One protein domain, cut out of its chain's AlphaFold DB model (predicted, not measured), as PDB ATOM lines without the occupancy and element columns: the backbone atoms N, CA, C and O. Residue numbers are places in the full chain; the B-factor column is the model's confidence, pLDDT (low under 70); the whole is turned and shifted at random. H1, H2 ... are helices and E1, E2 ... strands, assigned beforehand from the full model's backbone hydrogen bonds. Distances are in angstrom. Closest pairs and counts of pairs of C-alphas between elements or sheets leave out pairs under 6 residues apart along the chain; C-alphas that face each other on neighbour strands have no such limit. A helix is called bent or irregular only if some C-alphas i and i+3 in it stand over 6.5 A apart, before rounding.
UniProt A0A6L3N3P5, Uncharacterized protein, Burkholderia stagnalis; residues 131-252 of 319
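What this domain is: This is residues 131 to 252 of the 319 residues of an uncharacterized protein of Burkholderia stagnalis (UniProt A0A6L3N3P5). What would one see first? One strongly twisted sheet of six strands makes the body, with the short H1 beside its strands and H2 grazing it, and two long loops reach out from it to opposite ends of the longest axis. One loop, residues 143 to 158, joins the two-stranded hairpin E2 and E3; the other, residues 169 to 186, links E4 to E5. What are the parts and the size? The printed part has 122 residues, with two named helices and eight named strands in the order E1 E2 E3 E4 E5 E6 H1 H2 E7 E8, the class is mixed with under half of the residues in named elements, and the large sheet, E1 E6 E5 E4 E7 E8, is mixed. The whole is only just compact, close to loose, with a radius of gyration of the C-alphas of 16.0 A and spans of 52 by 41 by 30 A.

Where its parts are: Where do the first strands lie? E1 is residues 131 to 136, 16.5 A long, from C-alpha 131 at (206.411, 208.496, 188.712); E2 is 140 to 142, E3 is 159 to 161 and E4 is 164 to 168. What follows? E5 is residues 187 to 191, E6 is 199 to 206 and 23.2 A long, H1 is 207 to 210, and H2 is 215 to 226. Where does the last pair lie? E7 is residues 232 to 237, 16.7 A long, and E8 is 243 to 248, ending at C-alpha 248 at (231.102, 197.176, 187.824).

How they stand to each other: How is the sheet joined? Edge strand E1 is parallel to E6, with N 133 and O 200 2.8 A apart; E4 E5 E6 is a meander, each strand the antiparallel neighbour of the one before, with N 190 and O 203 2.8 A apart and N 191 and O 167 2.8 A apart. E4 is antiparallel to E7, with N 235 and O 164 2.8 A apart, and E7 and edge strand E8 form a hairpin, with N 234 and O 247 2.9 A apart. How does the small hairpin join on? E2 and E3 are antiparallel, with N 141 and O 160 2.9 A apart, and E3 runs on into E4 at 47 degrees. Where are the helices? H1 stands at the sheet's level, at a height of 2.9 A, and only just touches H2, with 3 pairs of C-alphas within 8 A, the closest those of Thr 207 and Ile 223, 7.7 A apart; H2 only grazes the sheet, with residues 223 to 226. H2 is irregular, C-alphas 217 and 220 being 8.7 A apart, with 6 of 8 O i to N i+4 pairs within hydrogen-bond range, and H1 is too short for such a pair.

The domain as a whole: How far does it reach? The two C-alphas farthest apart, those of Asn 147 and Asp 176, are 55.1 A apart. Is it whole and sure? The printed part has no cut, and its long links are E2 to E3 and E4 to E5. Its mean pLDDT is 84.6, with 15 residues under 70, among them 193 to 197 and 250 to 252.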
ATOM      1  N   THR A 131     206.132 208.798 187.309       85.50
ATOM      2  CA  THR A 131     206.411 208.496 188.712       85.50
ATOM      3  C   THR A 131     207.913 208.412 188.932       85.50
ATOM      4  O   THR A 131     208.601 207.621 188.290       85.50
ATOM      5  N   VAL A 132     208.428 209.181 189.891       85.44
ATOM      6  CA  VAL A 132     209.807 209.049 190.371       85.44
ATOM      7  C   VAL A 132     209.773 208.663 191.845       85.44
ATOM      8  O   VAL A 132     209.314 209.423 192.699       85.44
ATOM      9  N   VAL A 133     210.262 207.464 192.148       87.31
ATOM     10  CA  VAL A 133     210.312 206.912 193.502       87.31
ATOM     11  C   VAL A 133     211.711 207.109 194.064       87.31
ATOM     12  O   VAL A 133     212.636 206.409 193.666       87.31
ATOM     13  N   LEU A 134     211.861 208.015 195.030       89.19
ATOM     14  CA  LEU A 134     213.105 208.195 195.778       89.19
ATOM     15  C   LEU A 134     213.050 207.435 197.105       89.19
ATOM     16  O   LEU A 134     212.143 207.643 197.911       89.19
ATOM     17  N   LYS A 135     214.041 206.577 197.354       90.38
ATOM     18  CA  LYS A 135     214.227 205.892 198.640       90.38
ATOM     19  C   LYS A 135     215.577 206.229 199.260       90.38
ATOM     20  O   LYS A 135     216.595 206.290 198.577       90.38
ATOM     21  N   TRP A 136     215.575 206.378 200.577       90.88
ATOM     22  CA  TRP A 136     216.761 206.657 201.374       90.88
ATOM     23  C   TRP A 136     217.302 205.391 202.036       90.88
ATOM     24  O   TRP A 136     216.532 204.545 202.491       90.88
ATOM     25  N   GLY A 137     218.626 205.281 202.109       91.31
ATOM     26  CA  GLY A 137     219.317 204.203 202.808       91.31
ATOM     27  C   GLY A 137     219.551 202.941 201.976       91.31
ATOM     28  O   GLY A 137     219.157 202.825 200.810       91.31
ATOM     29  N   VAL A 138     220.210 201.977 202.615       92.06
ATOM     30  CA  VAL A 138     220.503 200.644 202.071       92.06
ATOM     31  C   VAL A 138     219.187 199.905 201.767       92.06
ATOM     32  O   VAL A 138     218.232 200.017 202.543       92.06
ATOM     33  N   PRO A 139     219.064 199.199 200.626       90.88
ATOM     34  CA  PRO A 139     217.885 198.381 200.352       90.88
ATOM     35  C   PRO A 139     217.789 197.217 201.341       90.88
ATOM     36  O   PRO A 139     218.785 196.772 201.903       90.88
ATOM     37  N   THR A 140     216.570 196.741 201.578       91.50
ATOM     38  CA  THR A 140     216.307 195.687 202.562       91.50
ATOM     39  C   THR A 140     215.375 194.648 201.991       91.50
ATOM     40  O   THR A 140     214.349 195.022 201.414       91.50
ATOM     41  N   THR A 141     215.652 193.386 202.288       89.88
ATOM     42  CA  THR A 141     214.741 192.273 202.040       89.88
ATOM     43  C   THR A 141     214.325 191.618 203.358       89.88
ATOM     44  O   THR A 141     214.898 191.885 204.417       89.88
ATOM     45  N   THR A 142     213.259 190.823 203.316       93.12
ATOM     46  CA  THR A 142     212.810 190.055 204.485       93.12
ATOM     47  C   THR A 142     213.649 188.794 204.587       93.12
ATOM     48  O   THR A 142     213.771 188.074 203.600       93.12
ATOM     49  N   LEU A 143     214.219 188.533 205.763       90.25
ATOM     50  CA  LEU A 143     214.950 187.299 206.004       90.25
ATOM     51  C   LEU A 143     213.973 186.125 205.940       90.25
ATOM     52  O   LEU A 143     212.931 186.144 206.598       90.25
ATOM     53  N   LYS A 144     214.318 185.130 205.131       91.50
ATOM     54  CA  LYS A 144     213.537 183.915 204.937       91.50
ATOM     55  C   LYS A 144     214.300 182.706 205.473       91.50
ATOM     56  O   LYS A 144     215.529 182.712 205.453       91.50
ATOM     57  N   ASP A 145     213.571 181.706 205.950       90.12
ATOM     58  CA  ASP A 145     214.119 180.392 206.287       90.12
ATOM     59  C   ASP A 145     214.346 179.525 205.031       90.12
ATOM     60  O   ASP A 145     214.144 179.968 203.896       90.12
ATOM     61  N   GLU A 146     214.769 178.275 205.233       91.62
ATOM     62  CA  GLU A 146     215.017 177.302 204.158       91.62
ATOM     63  C   GLU A 146     213.763 176.971 203.324       91.62
ATOM     64  O   GLU A 146     213.888 176.511 202.192       91.62
ATOM     65  N   ASN A 147     212.562 177.244 203.847       91.81
ATOM     66  CA  ASN A 147     211.274 177.013 203.186       91.81
ATOM     67  C   ASN A 147     210.676 178.304 202.595       91.81
ATOM     68  O   ASN A 147     209.475 178.378 202.322       91.81
ATOM     69  N   GLU A 148     211.503 179.340 202.436       87.75
ATOM     70  CA  GLU A 148     211.128 180.678 201.982       87.75
ATOM     71  C   GLU A 148     210.126 181.443 202.867       87.75
ATOM     72  O   GLU A 148     209.583 182.476 202.446       87.75
ATOM     73  N   GLN A 149     209.895 180.996 204.101       90.94
ATOM     74  CA  GLN A 149     208.979 181.665 205.017       90.94
ATOM     75  C   GLN A 149     209.678 182.806 205.765       90.94
ATOM     76  O   GLN A 149     210.836 182.666 206.159       90.94
ATOM     77  N   PRO A 150     209.008 183.955 205.982       91.94
ATOM     78  CA  PRO A 150     209.577 185.064 206.742       91.94
ATOM     79  C   PRO A 150     209.957 184.658 208.168       91.94
ATOM     80  O   PRO A 150     209.113 184.193 208.932       91.94
ATOM     81  N   ILE A 151     211.200 184.931 208.564       92.00
ATOM     82  CA  ILE A 151     211.636 184.754 209.949       92.00
ATOM     83  C   ILE A 151     211.104 185.916 210.796       92.00
ATOM     84  O   ILE A 151     211.262 187.095 210.446       92.00
ATOM     85  N   LEU A 152     210.476 185.577 211.924       92.00
ATOM     86  CA  LEU A 152     209.907 186.526 212.878       92.00
ATOM     87  C   LEU A 152     210.760 186.614 214.148       92.00
ATOM     88  O   LEU A 152     211.161 185.598 214.709       92.00
ATOM     89  N   GLN A 153     210.965 187.835 214.635       88.38
ATOM     90  CA  GLN A 153     211.532 188.138 215.947       88.38
ATOM     91  C   GLN A 153     210.609 189.137 216.646       88.38
ATOM     92  O   GLN A 153     210.253 190.164 216.068       88.38
ATOM     93  N   ASP A 154     210.158 188.810 217.859       88.31
ATOM     94  CA  ASP A 154     209.190 189.613 218.624       88.31
ATOM     95  C   ASP A 154     207.925 189.982 217.817       88.31
ATOM     96  O   ASP A 154     207.418 191.105 217.868       88.31
ATOM     97  N   GLY A 155     207.440 189.038 217.002       86.81
ATOM     98  CA  GLY A 155     206.266 189.221 216.142       86.81
ATOM     99  C   GLY A 155     206.484 190.131 214.925       86.81
ATOM    100  O   GLY A 155     205.523 190.448 214.226       86.81
ATOM    101  N   LYS A 156     207.722 190.555 214.641       90.31
ATOM    102  CA  LYS A 156     208.073 191.381 213.477       90.31
ATOM    103  C   LYS A 156     208.999 190.629 212.535       90.31
ATOM    104  O   LYS A 156     209.873 189.886 212.970       90.31
ATOM    105  N   THR A 157     208.834 190.851 211.234       90.75
ATOM    106  CA  THR A 157     209.744 190.296 210.231       90.75
ATOM    107  C   THR A 157     211.136 190.892 210.373       90.75
ATOM    108  O   THR A 157     211.305 192.112 210.480       90.75
ATOM    109  N   ILE A 158     212.144 190.025 210.347       91.94
ATOM    110  CA  ILE A 158     213.537 190.456 210.351       91.94
ATOM    111  C   ILE A 158     213.875 190.994 208.959       91.94
ATOM    112  O   ILE A 158     213.667 190.324 207.945       91.94
ATOM    113  N   LYS A 159     214.399 192.221 208.903       91.38
ATOM    114  CA  LYS A 159     214.913 192.822 207.669       91.38
ATOM    115  C   LYS A 159     216.424 192.698 207.628       91.38
ATOM    116  O   LYS A 159     217.093 193.075 208.588       91.38
ATOM    117  N   VAL A 160     216.940 192.245 206.494       91.06
ATOM    118  CA  VAL A 160     218.375 192.172 206.223       91.06
ATOM    119  C   VAL A 160     218.748 193.070 205.047       91.06
ATOM    120  O   VAL A 160     217.889 193.352 204.200       91.06
ATOM    121  N   PRO A 161     219.998 193.557 204.993       92.62
ATOM    122  CA  PRO A 161     220.494 194.325 203.860       92.62
ATOM    123  C   PRO A 161     220.382 193.528 202.563       92.62
ATOM    124  O   PRO A 161     220.679 192.339 202.519       92.62
ATOM    125  N   ASP A 162     219.955 194.208 201.510       89.00
ATOM    126  CA  ASP A 162     219.857 193.661 200.164       89.00
ATOM    127  C   ASP A 162     220.897 194.323 199.251       89.00
ATOM    128  O   ASP A 162     221.580 195.274 199.633       89.00
ATOM    129  N   ARG A 163     221.033 193.824 198.030       88.62
ATOM    130  CA  ARG A 163     221.917 194.363 196.999       88.62
ATOM    131  C   ARG A 163     221.273 195.513 196.234       88.62
ATOM    132  O   ARG A 163     220.056 195.639 196.139       88.62
ATOM    133  N   ILE A 164     222.112 196.340 195.620       87.81
ATOM    134  CA  ILE A 164     221.679 197.346 194.649       87.81
ATOM    135  C   ILE A 164     222.519 197.248 193.384       87.81
ATOM    136  O   ILE A 164     223.737 197.102 193.448       87.81
ATOM    137  N   GLY A 165     221.867 197.347 192.230       87.44
ATOM    138  CA  GLY A 165     222.505 197.624 190.950       87.44
ATOM    139  C   GLY A 165     221.895 198.888 190.361       87.44
ATOM    140  O   GLY A 165     220.673 199.017 190.355       87.44
ATOM    141  N   GLY A 166     222.721 199.813 189.887       87.62
ATOM    142  CA  GLY A 166     222.233 201.067 189.326       87.62
ATOM    143  C   GLY A 166     223.311 201.861 188.610       87.62
ATOM    144  O   GLY A 166     224.505 201.592 188.758       87.62
ATOM    145  N   GLU A 167     222.876 202.848 187.840       88.69
ATOM    146  CA  GLU A 167     223.753 203.917 187.379       88.69
ATOM    147  C   GLU A 167     223.979 204.910 188.518       88.69
ATOM    148  O   GLU A 167     223.035 205.297 189.206       88.69
ATOM    149  N   VAL A 168     225.226 205.312 188.734       91.06
ATOM    150  CA  VAL A 168     225.559 206.373 189.682       91.06
ATOM    151  C   VAL A 168     225.229 207.709 189.031       91.06
ATOM    152  O   VAL A 168     225.888 208.101 188.074       91.06
ATOM    153  N   LEU A 169     224.224 208.414 189.546       86.44
ATOM    154  CA  LEU A 169     223.743 209.652 188.924       86.44
ATOM    155  C   LEU A 169     224.452 210.907 189.453       86.44
ATOM    156  O   LEU A 169     224.704 211.824 188.684       86.44
ATOM    157  N   GLY A 170     224.819 210.922 190.739       78.19
ATOM    158  CA  GLY A 170     225.415 212.095 191.398       78.19
ATOM    159  C   GLY A 170     224.468 213.306 191.500       78.19
ATOM    160  O   GLY A 170     223.535 213.451 190.717       78.19
ATOM    161  N   TYR A 171     224.675 214.148 192.512       69.69
ATOM    162  CA  TYR A 171     224.226 215.547 192.559       69.69
ATOM    163  C   TYR A 171     224.886 216.236 193.757       69.69
ATOM    164  O   TYR A 171     225.005 215.670 194.846       69.69
ATOM    165  N   ILE A 172     225.191 217.515 193.577       69.38
ATOM    166  CA  ILE A 172     225.282 218.530 194.628       69.38
ATOM    167  C   ILE A 172     224.683 219.805 194.021       69.38
ATOM    168  O   ILE A 172     224.912 220.109 192.856       69.38
ATOM    169  N   LYS A 173     223.883 220.575 194.761       70.56
ATOM    170  CA  LYS A 173     223.483 221.912 194.305       70.56
ATOM    171  C   LYS A 173     224.624 222.887 194.576       70.56
ATOM    172  O   LYS A 173     224.975 223.141 195.733       70.56
ATOM    173  N   GLY A 174     225.203 223.409 193.501       67.81
ATOM    174  CA  GLY A 174     226.210 224.457 193.530       67.81
ATOM    175  C   GLY A 174     225.683 225.738 194.179       67.81
ATOM    176  O   GLY A 174     224.480 225.929 194.370       67.81
ATOM    177  N   GLN A 175     226.597 226.646 194.530       70.50
ATOM    178  CA  GLN A 175     226.236 227.949 195.111       70.50
ATOM    179  C   GLN A 175     225.421 228.826 194.148       70.50
ATOM    180  O   GLN A 175     224.653 229.671 194.590       70.50
ATOM    181  N   ASP A 176     225.559 228.595 192.843       76.06
ATOM    182  CA  ASP A 176     224.778 229.232 191.783       76.06
ATOM    183  C   ASP A 176     223.369 228.626 191.624       76.06
ATOM    184  O   ASP A 176     222.621 229.005 190.723       76.06
ATOM    185  N   GLY A 177     223.002 227.677 192.490       68.81
ATOM    186  CA  GLY A 177     221.711 227.004 192.484       68.81
ATOM    187  C   GLY A 177     221.576 225.915 191.420       68.81
ATOM    188  O   GLY A 177     220.511 225.302 191.344       68.81
ATOM    189  N   LYS A 178     222.618 225.642 190.625       71.25
ATOM    190  CA  LYS A 178     222.592 224.586 189.608       71.25
ATOM    191  C   LYS A 178     222.961 223.241 190.215       71.25
ATOM    192  O   LYS A 178     223.782 223.161 191.124       71.25
ATOM    193  N   LEU A 179     222.365 222.175 189.691       64.81
ATOM    194  CA  LEU A 179     222.797 220.818 190.011       64.81
ATOM    195  C   LEU A 179     224.136 220.560 189.311       64.81
ATOM    196  O   LEU A 179     224.243 220.719 188.095       64.81
ATOM    197  N   THR A 180     225.152 220.190 190.079       67.25
ATOM    198  CA  THR A 180     226.426 219.696 189.564       67.25
ATOM    199  C   THR A 180     226.351 218.177 189.449       67.25
ATOM    200  O   THR A 180     225.764 217.506 190.298       67.25
ATOM    201  N   ASN A 181     226.951 217.620 188.396       62.81
ATOM    202  CA  ASN A 181     227.048 216.172 188.179       62.81
ATOM    203  C   ASN A 181     228.189 215.562 189.009       62.81
ATOM    204  O   ASN A 181     229.019 214.818 188.493       62.81
ATOM    205  N   GLU A 182     228.265 215.928 190.284       70.31
ATOM    206  CA  GLU A 182     229.257 215.411 191.221       70.31
ATOM    207  C   GLU A 182     228.623 214.319 192.082       70.31
ATOM    208  O   GLU A 182     227.430 214.349 192.389       70.31
ATOM    209  N   GLN A 183     229.404 213.318 192.478       77.06
ATOM    210  CA  GLN A 183     228.980 212.385 193.514       77.06
ATOM    211  C   GLN A 183     228.682 213.166 194.796       77.06
ATOM    212  O   GLN A 183     229.435 214.066 195.153       77.06
ATOM    213  N   GLY A 184     227.613 212.811 195.510       75.75
ATOM    214  CA  GLY A 184     227.339 213.450 196.795       75.75
ATOM    215  C   GLY A 184     228.404 213.078 197.833       75.75
ATOM    216  O   GLY A 184     228.843 211.924 197.915       75.75
ATOM    217  N   THR A 185     228.809 214.045 198.657       84.56
ATOM    218  CA  THR A 185     229.783 213.842 199.740       84.56
ATOM    219  C   THR A 185     229.193 212.963 200.846       84.56
ATOM    220  O   THR A 185     229.875 212.099 201.420       84.56
ATOM    221  N   TYR A 186     227.907 213.140 201.157       88.44
ATOM    222  CA  TYR A 186     227.225 212.402 202.221       88.44
ATOM    223  C   TYR A 186     226.384 211.241 201.696       88.44
ATOM    224  O   TYR A 186     226.101 210.314 202.460       88.44
ATOM    225  N   PHE A 187     226.032 211.239 200.407       91.12
ATOM    226  CA  PHE A 187     225.243 210.174 199.790       91.12
ATOM    227  C   PHE A 187     225.655 209.897 198.341       91.12
ATOM    228  O   PHE A 187     225.973 210.802 197.583       91.12
ATOM    229  N   VAL A 188     225.542 208.641 197.913       91.94
ATOM    230  CA  VAL A 188     225.612 208.262 196.495       91.94
ATOM    231  C   VAL A 188     224.207 207.913 196.021       91.94
ATOM    232  O   VAL A 188     223.525 207.104 196.652       91.94
ATOM    233  N   LEU A 189     223.763 208.504 194.913       92.00
ATOM    234  CA  LEU A 189     222.471 208.183 194.302       92.00
ATOM    235  C   LEU A 189     222.629 207.229 193.145       92.00
ATOM    236  O   LEU A 189     223.387 207.471 192.207       92.00
ATOM    237  N   PHE A 190     221.819 206.192 193.220       90.00
ATOM    238  CA  PHE A 190     221.654 205.199 192.191       90.00
ATOM    239  C   PHE A 190     220.327 205.435 191.481       90.00
ATOM    240  O   PHE A 190     219.287 205.549 192.133       90.00
ATOM    241  N   GLY A 191     220.371 205.484 190.156       87.56
ATOM    242  CA  GLY A 191     219.210 205.349 189.290       87.56
ATOM    243  C   GLY A 191     219.050 203.911 188.812       87.56
ATOM    244  O   GLY A 191     220.034 203.185 188.645       87.56
ATOM    245  N   ASP A 192     217.805 203.499 188.586       72.50
ATOM    246  CA  ASP A 192     217.509 202.218 187.945       72.50
ATOM    247  C   ASP A 192     218.115 202.137 186.532       72.50
ATOM    248  O   ASP A 192     218.166 203.105 185.777       72.50
ATOM    249  N   ILE A 193     218.543 200.930 186.180       54.38
ATOM    250  CA  ILE A 193     219.116 200.525 184.897       54.38
ATOM    251  C   ILE A 193     218.001 200.163 183.901       54.38
ATOM    252  O   ILE A 193     218.202 200.210 182.684       54.38
ATOM    253  N   LYS A 194     216.817 199.774 184.389       54.69
ATOM    254  CA  LYS A 194     215.664 199.431 183.556       54.69
ATOM    255  C   LYS A 194     214.848 200.693 183.299       54.69
ATOM    256  O   LYS A 194     213.973 201.060 184.073       54.69
ATOM    257  N   GLY A 195     215.153 201.367 182.195       51.72
ATOM    258  CA  GLY A 195     214.446 202.560 181.736       51.72
ATOM    259  C   GLY A 195     212.986 202.300 181.351       51.72
ATOM    260  O   GLY A 195     212.658 202.394 180.177       51.72
ATOM    261  N   GLN A 196     212.105 202.004 182.309       61.94
ATOM    262  CA  GLN A 196     210.655 202.007 182.084       61.94
ATOM    263  C   GLN A 196     210.202 203.434 181.788       61.94
ATOM    264  O   GLN A 196     210.508 204.339 182.556       61.94
ATOM    265  N   ASP A 197     209.512 203.690 180.684       63.56
ATOM    266  CA  ASP A 197     209.299 205.079 180.256       63.56
ATOM    267  C   ASP A 197     208.469 205.923 181.232       63.56
ATOM    268  O   ASP A 197     208.659 207.134 181.280       63.56
ATOM    269  N   ASN A 198     207.642 205.297 182.071       75.38
ATOM    270  CA  ASN A 198     206.728 205.957 183.001       75.38
ATOM    271  C   ASN A 198     207.154 205.945 184.481       75.38
ATOM    272  O   ASN A 198     206.626 206.753 185.249       75.38
ATOM    273  N   ILE A 199     208.099 205.088 184.895       80.38
ATOM    274  CA  ILE A 199     208.567 205.010 186.290       80.38
ATOM    275  C   ILE A 199     210.099 205.076 186.365       80.38
ATOM    276  O   ILE A 199     210.824 204.431 185.604       80.38
ATOM    277  N   ARG A 200     210.616 205.857 187.315       81.50
ATOM    278  CA  ARG A 200     212.041 205.929 187.659       81.50
ATOM    279  C   ARG A 200     212.238 205.639 189.138       81.50
ATOM    280  O   ARG A 200     211.640 206.295 189.987       81.50
ATOM    281  N   TYR A 201     213.114 204.689 189.454       85.75
ATOM    282  CA  TYR A 201     213.526 204.424 190.829       85.75
ATOM    283  C   TYR A 201     214.880 205.062 191.100       85.75
ATOM    284  O   TYR A 201     215.841 204.863 190.358       85.75
ATOM    285  N   LEU A 202     214.931 205.813 192.191       89.44
ATOM    286  CA  LEU A 202     216.107 206.474 192.713       89.44
ATOM    287  C   LEU A 202     216.386 205.964 194.125       89.44
ATOM    288  O   LEU A 202     215.472 205.818 194.946       89.44
ATOM    289  N   ARG A 203     217.658 205.729 194.443       91.44
ATOM    290  CA  ARG A 203     218.075 205.362 195.795       91.44
ATOM    291  C   ARG A 203     219.316 206.117 196.233       91.44
ATOM    292  O   ARG A 203     220.379 205.936 195.652       91.44
ATOM    293  N   ALA A 204     219.177 206.917 197.284       92.75
ATOM    294  CA  ALA A 204     220.279 207.628 197.916       92.75
ATOM    295  C   ALA A 204     220.831 206.792 199.078       92.75
ATOM    296  O   ALA A 204     220.142 206.565 200.076       92.75
ATOM    297  N   ILE A 205     222.069 206.315 198.943       92.81
ATOM    298  CA  ILE A 205     222.753 205.520 199.964       92.81
ATOM    299  C   ILE A 205     223.763 206.404 200.694       92.81
ATOM    300  O   ILE A 205     224.642 206.967 200.040       92.81
ATOM    301  N   PRO A 206     223.683 206.517 202.032       92.00
ATOM    302  CA  PRO A 206     224.671 207.249 202.810       92.00
ATOM    303  C   PRO A 206     226.082 206.725 202.558       92.00
ATOM    304  O   PRO A 206     226.321 205.516 202.551       92.00
ATOM    305  N   THR A 207     227.049 207.624 202.412       91.00
ATOM    306  CA  THR A 207     228.447 207.229 202.208       91.00
ATOM    307  C   THR A 207     229.001 206.497 203.425       91.00
ATOM    308  O   THR A 207     229.865 205.636 203.274       91.00
ATOM    309  N   ASN A 208     228.424 206.695 204.617       89.56
ATOM    310  CA  ASN A 208     228.766 205.880 205.776       89.56
ATOM    311  C   ASN A 208     228.456 204.382 205.582       89.56
ATOM    312  O   ASN A 208     229.122 203.562 206.201       89.56
ATOM    313  N   ASN A 209     227.508 204.002 204.723       93.00
ATOM    314  CA  ASN A 209     227.222 202.610 204.387       93.00
ATOM    315  C   ASN A 209     228.141 202.098 203.272       93.00
ATOM    316  O   ASN A 209     228.234 200.893 203.072       93.00
ATOM    317  N   LEU A 210     228.824 202.985 202.547       92.56
ATOM    318  CA  LEU A 210     229.657 202.652 201.387       92.56
ATOM    319  C   LEU A 210     231.158 202.645 201.703       92.56
ATOM    320  O   LEU A 210     231.931 201.992 201.002       92.56
ATOM    321  N   LEU A 211     231.556 203.362 202.754       90.00
ATOM    322  CA  LEU A 211     232.941 203.537 203.170       90.00
ATOM    323  C   LEU A 211     233.323 202.630 204.347       90.00
ATOM    324  O   LEU A 211     232.550 202.414 205.291       90.00
ATOM    325  N   GLN A 212     234.560 202.145 204.296       86.56
ATOM    326  CA  GLN A 212     235.215 201.366 205.342       86.56
ATOM    327  C   GLN A 212     235.878 202.268 206.394       86.56
ATOM    328  O   GLN A 212     236.065 203.475 206.201       86.56
ATOM    329  N   ALA A 213     236.242 201.684 207.540       79.06
ATOM    330  CA  ALA A 213     236.991 202.395 208.574       79.06
ATOM    331  C   ALA A 213     238.340 202.888 208.012       79.06
ATOM    332  O   ALA A 213     239.120 202.097 207.493       79.06
ATOM    333  N   GLY A 214     238.597 204.198 208.096       81.50
ATOM    334  CA  GLY A 214     239.793 204.850 207.541       81.50
ATOM    335  C   GLY A 214     239.564 205.601 206.224       81.50
ATOM    336  O   GLY A 214     240.290 206.547 205.937       81.50
ATOM    337  N   GLU A 215     238.512 205.276 205.468       86.62
ATOM    338  CA  GLU A 215     238.229 205.935 204.181       86.62
ATOM    339  C   GLU A 215     237.539 207.300 204.343       86.62
ATOM    340  O   GLU A 215     237.601 208.148 203.459       86.62
ATOM    341  N   PHE A 216     236.927 207.550 205.503       82.81
ATOM    342  CA  PHE A 216     236.193 208.787 205.789       82.81
ATOM    343  C   PHE A 216     237.061 210.050 205.757       82.81
ATOM    344  O   PHE A 216     236.557 211.119 205.426       82.81
ATOM    345  N   ALA A 217     238.358 209.940 206.066       81.94
ATOM    346  CA  ALA A 217     239.276 211.080 206.027       81.94
ATOM    347  C   ALA A 217     239.490 211.617 204.601       81.94
ATOM    348  O   ALA A 217     239.806 212.789 204.429       81.94
ATOM    349  N   LYS A 218     239.302 210.761 203.592       86.31
ATOM    350  CA  LYS A 218     239.435 211.071 202.164       86.31
ATOM    351  C   LYS A 218     238.142 210.750 201.419       86.31
ATOM    352  O   LYS A 218     238.168 210.250 200.299       86.31
ATOM    353  N   ARG A 219     236.997 210.975 202.075       86.19
ATOM    354  CA  ARG A 219     235.691 210.497 201.602       86.19
ATOM    355  C   ARG A 219     235.403 210.887 200.155       86.19
ATOM    356  O   ARG A 219     234.958 210.037 199.396       86.19
ATOM    357  N   ASP A 220     235.686 212.134 199.785       84.50
ATOM    358  CA  ASP A 220     235.348 212.671 198.467       84.50
ATOM    359  C   ASP A 220     236.186 211.984 197.381       84.50
ATOM    360  O   ASP A 220     235.646 211.517 196.378       84.50
ATOM    361  N   GLU A 221     237.488 211.815 197.633       87.56
ATOM    362  CA  GLU A 221     238.408 211.085 196.753       87.56
ATOM    363  C   GLU A 221     237.954 209.625 196.579       87.56
ATOM    364  O   GLU A 221     237.769 209.150 195.458       87.56
ATOM    365  N   VAL A 222     237.695 208.926 197.691       90.12
ATOM    366  CA  VAL A 222     237.348 207.497 197.684       90.12
ATOM    367  C   VAL A 222     235.983 207.245 197.038       90.12
ATOM    368  O   VAL A 222     235.816 206.269 196.305       90.12
ATOM    369  N   ILE A 223     234.986 208.098 197.292       90.81
ATOM    370  CA  ILE A 223     233.667 207.976 196.662       90.81
ATOM    371  C   ILE A 223     233.759 208.241 195.163       90.81
ATOM    372  O   ILE A 223     233.175 207.478 194.393       90.81
ATOM    373  N   THR A 224     234.522 209.247 194.739       88.69
ATOM    374  CA  THR A 224     234.720 209.549 193.314       88.69
ATOM    375  C   THR A 224     235.369 208.374 192.580       88.69
ATOM    376  O   THR A 224     234.929 208.004 191.492       88.69
ATOM    377  N   GLU A 225     236.359 207.726 193.201       89.75
ATOM    378  CA  GLU A 225     237.039 206.554 192.642       89.75
ATOM    379  C   GLU A 225     236.132 205.308 192.591       89.75
ATOM    380  O   GLU A 225     236.039 204.623 191.567       89.75
ATOM    381  N   LYS A 226     235.420 205.007 193.686       91.00
ATOM    382  CA  LYS A 226     234.556 203.816 193.781       91.00
ATOM    383  C   LYS A 226     233.259 203.952 192.986       91.00
ATOM    384  O   LYS A 226     232.759 202.956 192.457       91.00
ATOM    385  N   PHE A 227     232.718 205.162 192.896       92.00
ATOM    386  CA  PHE A 227     231.415 205.468 192.310       92.00
ATOM    387  C   PHE A 227     231.498 206.633 191.307       92.00
ATOM    388  O   PHE A 227     230.865 207.662 191.518       92.00
ATOM    389  N   PRO A 228     232.238 206.508 190.191       89.75
ATOM    390  CA  PRO A 228     232.248 207.512 189.129       89.75
ATOM    391  C   PRO A 228     230.823 207.793 188.615       89.75
ATOM    392  O   PRO A 228     230.085 206.841 188.351       89.75
ATOM    393  N   VAL A 229     230.423 209.062 188.469       89.31
ATOM    394  CA  VAL A 229     229.126 209.436 187.871       89.31
ATOM    395  C   VAL A 229     229.015 208.857 186.458       89.31
ATOM    396  O   VAL A 229     229.999 208.781 185.724       89.31
ATOM    397  N   GLY A 230     227.826 208.370 186.107       86.00
ATOM    398  CA  GLY A 230     227.532 207.646 184.870       86.00
ATOM    399  C   GLY A 230     227.995 206.184 184.877       86.00
ATOM    400  O   GLY A 230     227.602 205.400 184.012       86.00
ATOM    401  N   SER A 231     228.809 205.764 185.855       87.94
ATOM    402  CA  SER A 231     229.203 204.359 185.959       87.94
ATOM    403  C   SER A 231     228.059 203.506 186.487       87.94
ATOM    404  O   SER A 231     227.288 203.915 187.357       87.94
ATOM    405  N   ARG A 232     227.968 202.273 185.992       89.00
ATOM    406  CA  ARG A 232     227.015 201.296 186.514       89.00
ATOM    407  C   ARG A 232     227.696 200.444 187.561       89.00
ATOM    408  O   ARG A 232     228.685 199.763 187.287       89.00
ATOM    409  N   ARG A 233     227.160 200.472 188.774       90.50
ATOM    410  CA  ARG A 233     227.739 199.791 189.928       90.50
ATOM    411  C   ARG A 233     226.740 198.825 190.529       90.50
ATOM    412  O   ARG A 233     225.534 199.052 190.530       90.50
ATOM    413  N   TYR A 234     227.289 197.735 191.036       90.56
ATOM    414  CA  TYR A 234     226.592 196.753 191.836       90.56
ATOM    415  C   TYR A 234     227.242 196.696 193.216       90.56
ATOM    416  O   TYR A 234     228.467 196.563 193.313       90.56
ATOM    417  N   VAL A 235     226.427 196.808 194.263       92.44
ATOM    418  CA  VAL A 235     226.870 196.847 195.657       92.44
ATOM    419  C   VAL A 235     226.125 195.789 196.466       92.44
ATOM    420  O   VAL A 235     224.895 195.772 196.493       92.44
ATOM    421  N   GLU A 236     226.882 194.922 197.139       91.38
ATOM    422  CA  GLU A 236     226.388 194.014 198.183       91.38
ATOM    423  C   GLU A 236     226.776 194.568 199.553       91.38
ATOM    424  O   GLU A 236     227.897 195.060 199.731       91.38
ATOM    425  N   PHE A 237     225.875 194.442 200.524       93.69
ATOM    426  CA  PHE A 237     226.075 194.901 201.896       93.69
ATOM    427  C   PHE A 237     226.233 193.712 202.849       93.69
ATOM    428  O   PHE A 237     225.706 192.630 202.598       93.69
ATOM    429  N   ASP A 238     226.998 193.898 203.921       92.06
ATOM    430  CA  ASP A 238     227.112 192.942 205.021       92.06
ATOM    431  C   ASP A 238     226.015 193.149 206.079       92.06
ATOM    432  O   ASP A 238     225.235 194.097 206.019       92.06
ATOM    433  N   GLU A 239     225.982 192.282 207.090       89.19
ATOM    434  CA  GLU A 239     225.035 192.339 208.217       89.19
ATOM    435  C   GLU A 239     225.160 193.621 209.064       89.19
ATOM    436  O   GLU A 239     224.236 193.990 209.787       89.19
ATOM    437  N   LYS A 240     226.288 194.337 208.956       90.06
ATOM    438  CA  LYS A 240     226.528 195.637 209.599       90.06
ATOM    439  C   LYS A 240     226.136 196.806 208.697       90.06
ATOM    440  O   LYS A 240     226.459 197.952 209.017       90.06
ATOM    441  N   TRP A 241     225.416 196.538 207.606       91.62
ATOM    442  CA  TRP A 241     224.935 197.533 206.651       91.62
ATOM    443  C   TRP A 241     226.071 198.263 205.921       91.62
ATOM    444  O   TRP A 241     225.886 199.388 205.452       91.62
ATOM    445  N   LYS A 242     227.259 197.654 205.837       93.69
ATOM    446  CA  LYS A 242     228.427 198.201 205.140       93.69
ATOM    447  C   LYS A 242     228.608 197.526 203.792       93.69
ATOM    448  O   LYS A 242     228.377 196.330 203.651       93.69
ATOM    449  N   ALA A 243     229.048 198.284 202.795       93.00
ATOM    450  CA  ALA A 243     229.361 197.759 201.478       93.00
ATOM    451  C   ALA A 243     230.489 196.725 201.589       93.00
ATOM    452  O   ALA A 243     231.635 197.050 201.896       93.00
ATOM    453  N   LYS A 244     230.144 195.467 201.320       92.00
ATOM    454  CA  LYS A 244     231.049 194.318 201.339       92.00
ATOM    455  C   LYS A 244     231.748 194.138 199.999       92.00
ATOM    456  O   LYS A 244     232.910 193.748 199.941       92.00
ATOM    457  N   LYS A 245     231.029 194.389 198.907       88.81
ATOM    458  CA  LYS A 245     231.509 194.134 197.549       88.81
ATOM    459  C   LYS A 245     230.942 195.178 196.611       88.81
ATOM    460  O   LYS A 245     229.730 195.340 196.525       88.81
ATOM    461  N   ILE A 246     231.836 195.850 195.899       91.44
ATOM    462  CA  ILE A 246     231.503 196.851 194.889       91.44
ATOM    463  C   ILE A 246     232.113 196.360 193.583       91.44
ATOM    464  O   ILE A 246     233.318 196.124 193.505       91.44
ATOM    465  N   LYS A 247     231.280 196.148 192.566       88.75
ATOM    466  CA  LYS A 247     231.722 195.719 191.237       88.75
ATOM    467  C   LYS A 247     231.082 196.584 190.169       88.75
ATOM    468  O   LYS A 247     230.014 197.159 190.371       88.75
ATOM    469  N   GLU A 248     231.748 196.674 189.028       85.75
ATOM    470  CA  GLU A 248     231.102 197.176 187.824       85.75
ATOM    471  C   GLU A 248     229.898 196.286 187.505       85.75
ATOM    472  O   GLU A 248     229.986 195.052 187.535       85.75
ATOM    473  N   TYR A 249     228.755 196.917 187.261       76.88
ATOM    474  CA  TYR A 249     227.550 196.199 186.900       76.88
ATOM    475  C   TYR A 249     227.714 195.671 185.477       76.88
ATOM    476  O   TYR A 249     227.605 196.407 184.497       76.88
ATOM    477  N   LYS A 250     227.951 194.366 185.367       67.94
ATOM    478  CA  LYS A 250     227.807 193.633 184.113       67.94
ATOM    479  C   LYS A 250     226.417 193.006 184.130       67.94
ATOM    480  O   LYS A 250     226.155 192.220 185.042       67.94
ATOM    481  N   PRO A 251     225.519 193.319 183.178       59.25
ATOM    482  CA  PRO A 251     224.263 192.592 183.058       59.25
ATOM    483  C   PRO A 251     224.601 191.139 182.714       59.25
ATOM    484  O   PRO A 251     224.865 190.809 181.560       59.25
ATOM    485  N   GLN A 252     224.678 190.271 183.725       49.03
ATOM    486  CA  GLN A 252     224.880 188.847 183.496       49.03
ATOM    487  C   GLN A 252     223.635 188.299 182.792       49.03
ATOM    488  O   GLN A 252     222.499 188.510 183.220       49.03
TER     489      GLN A 252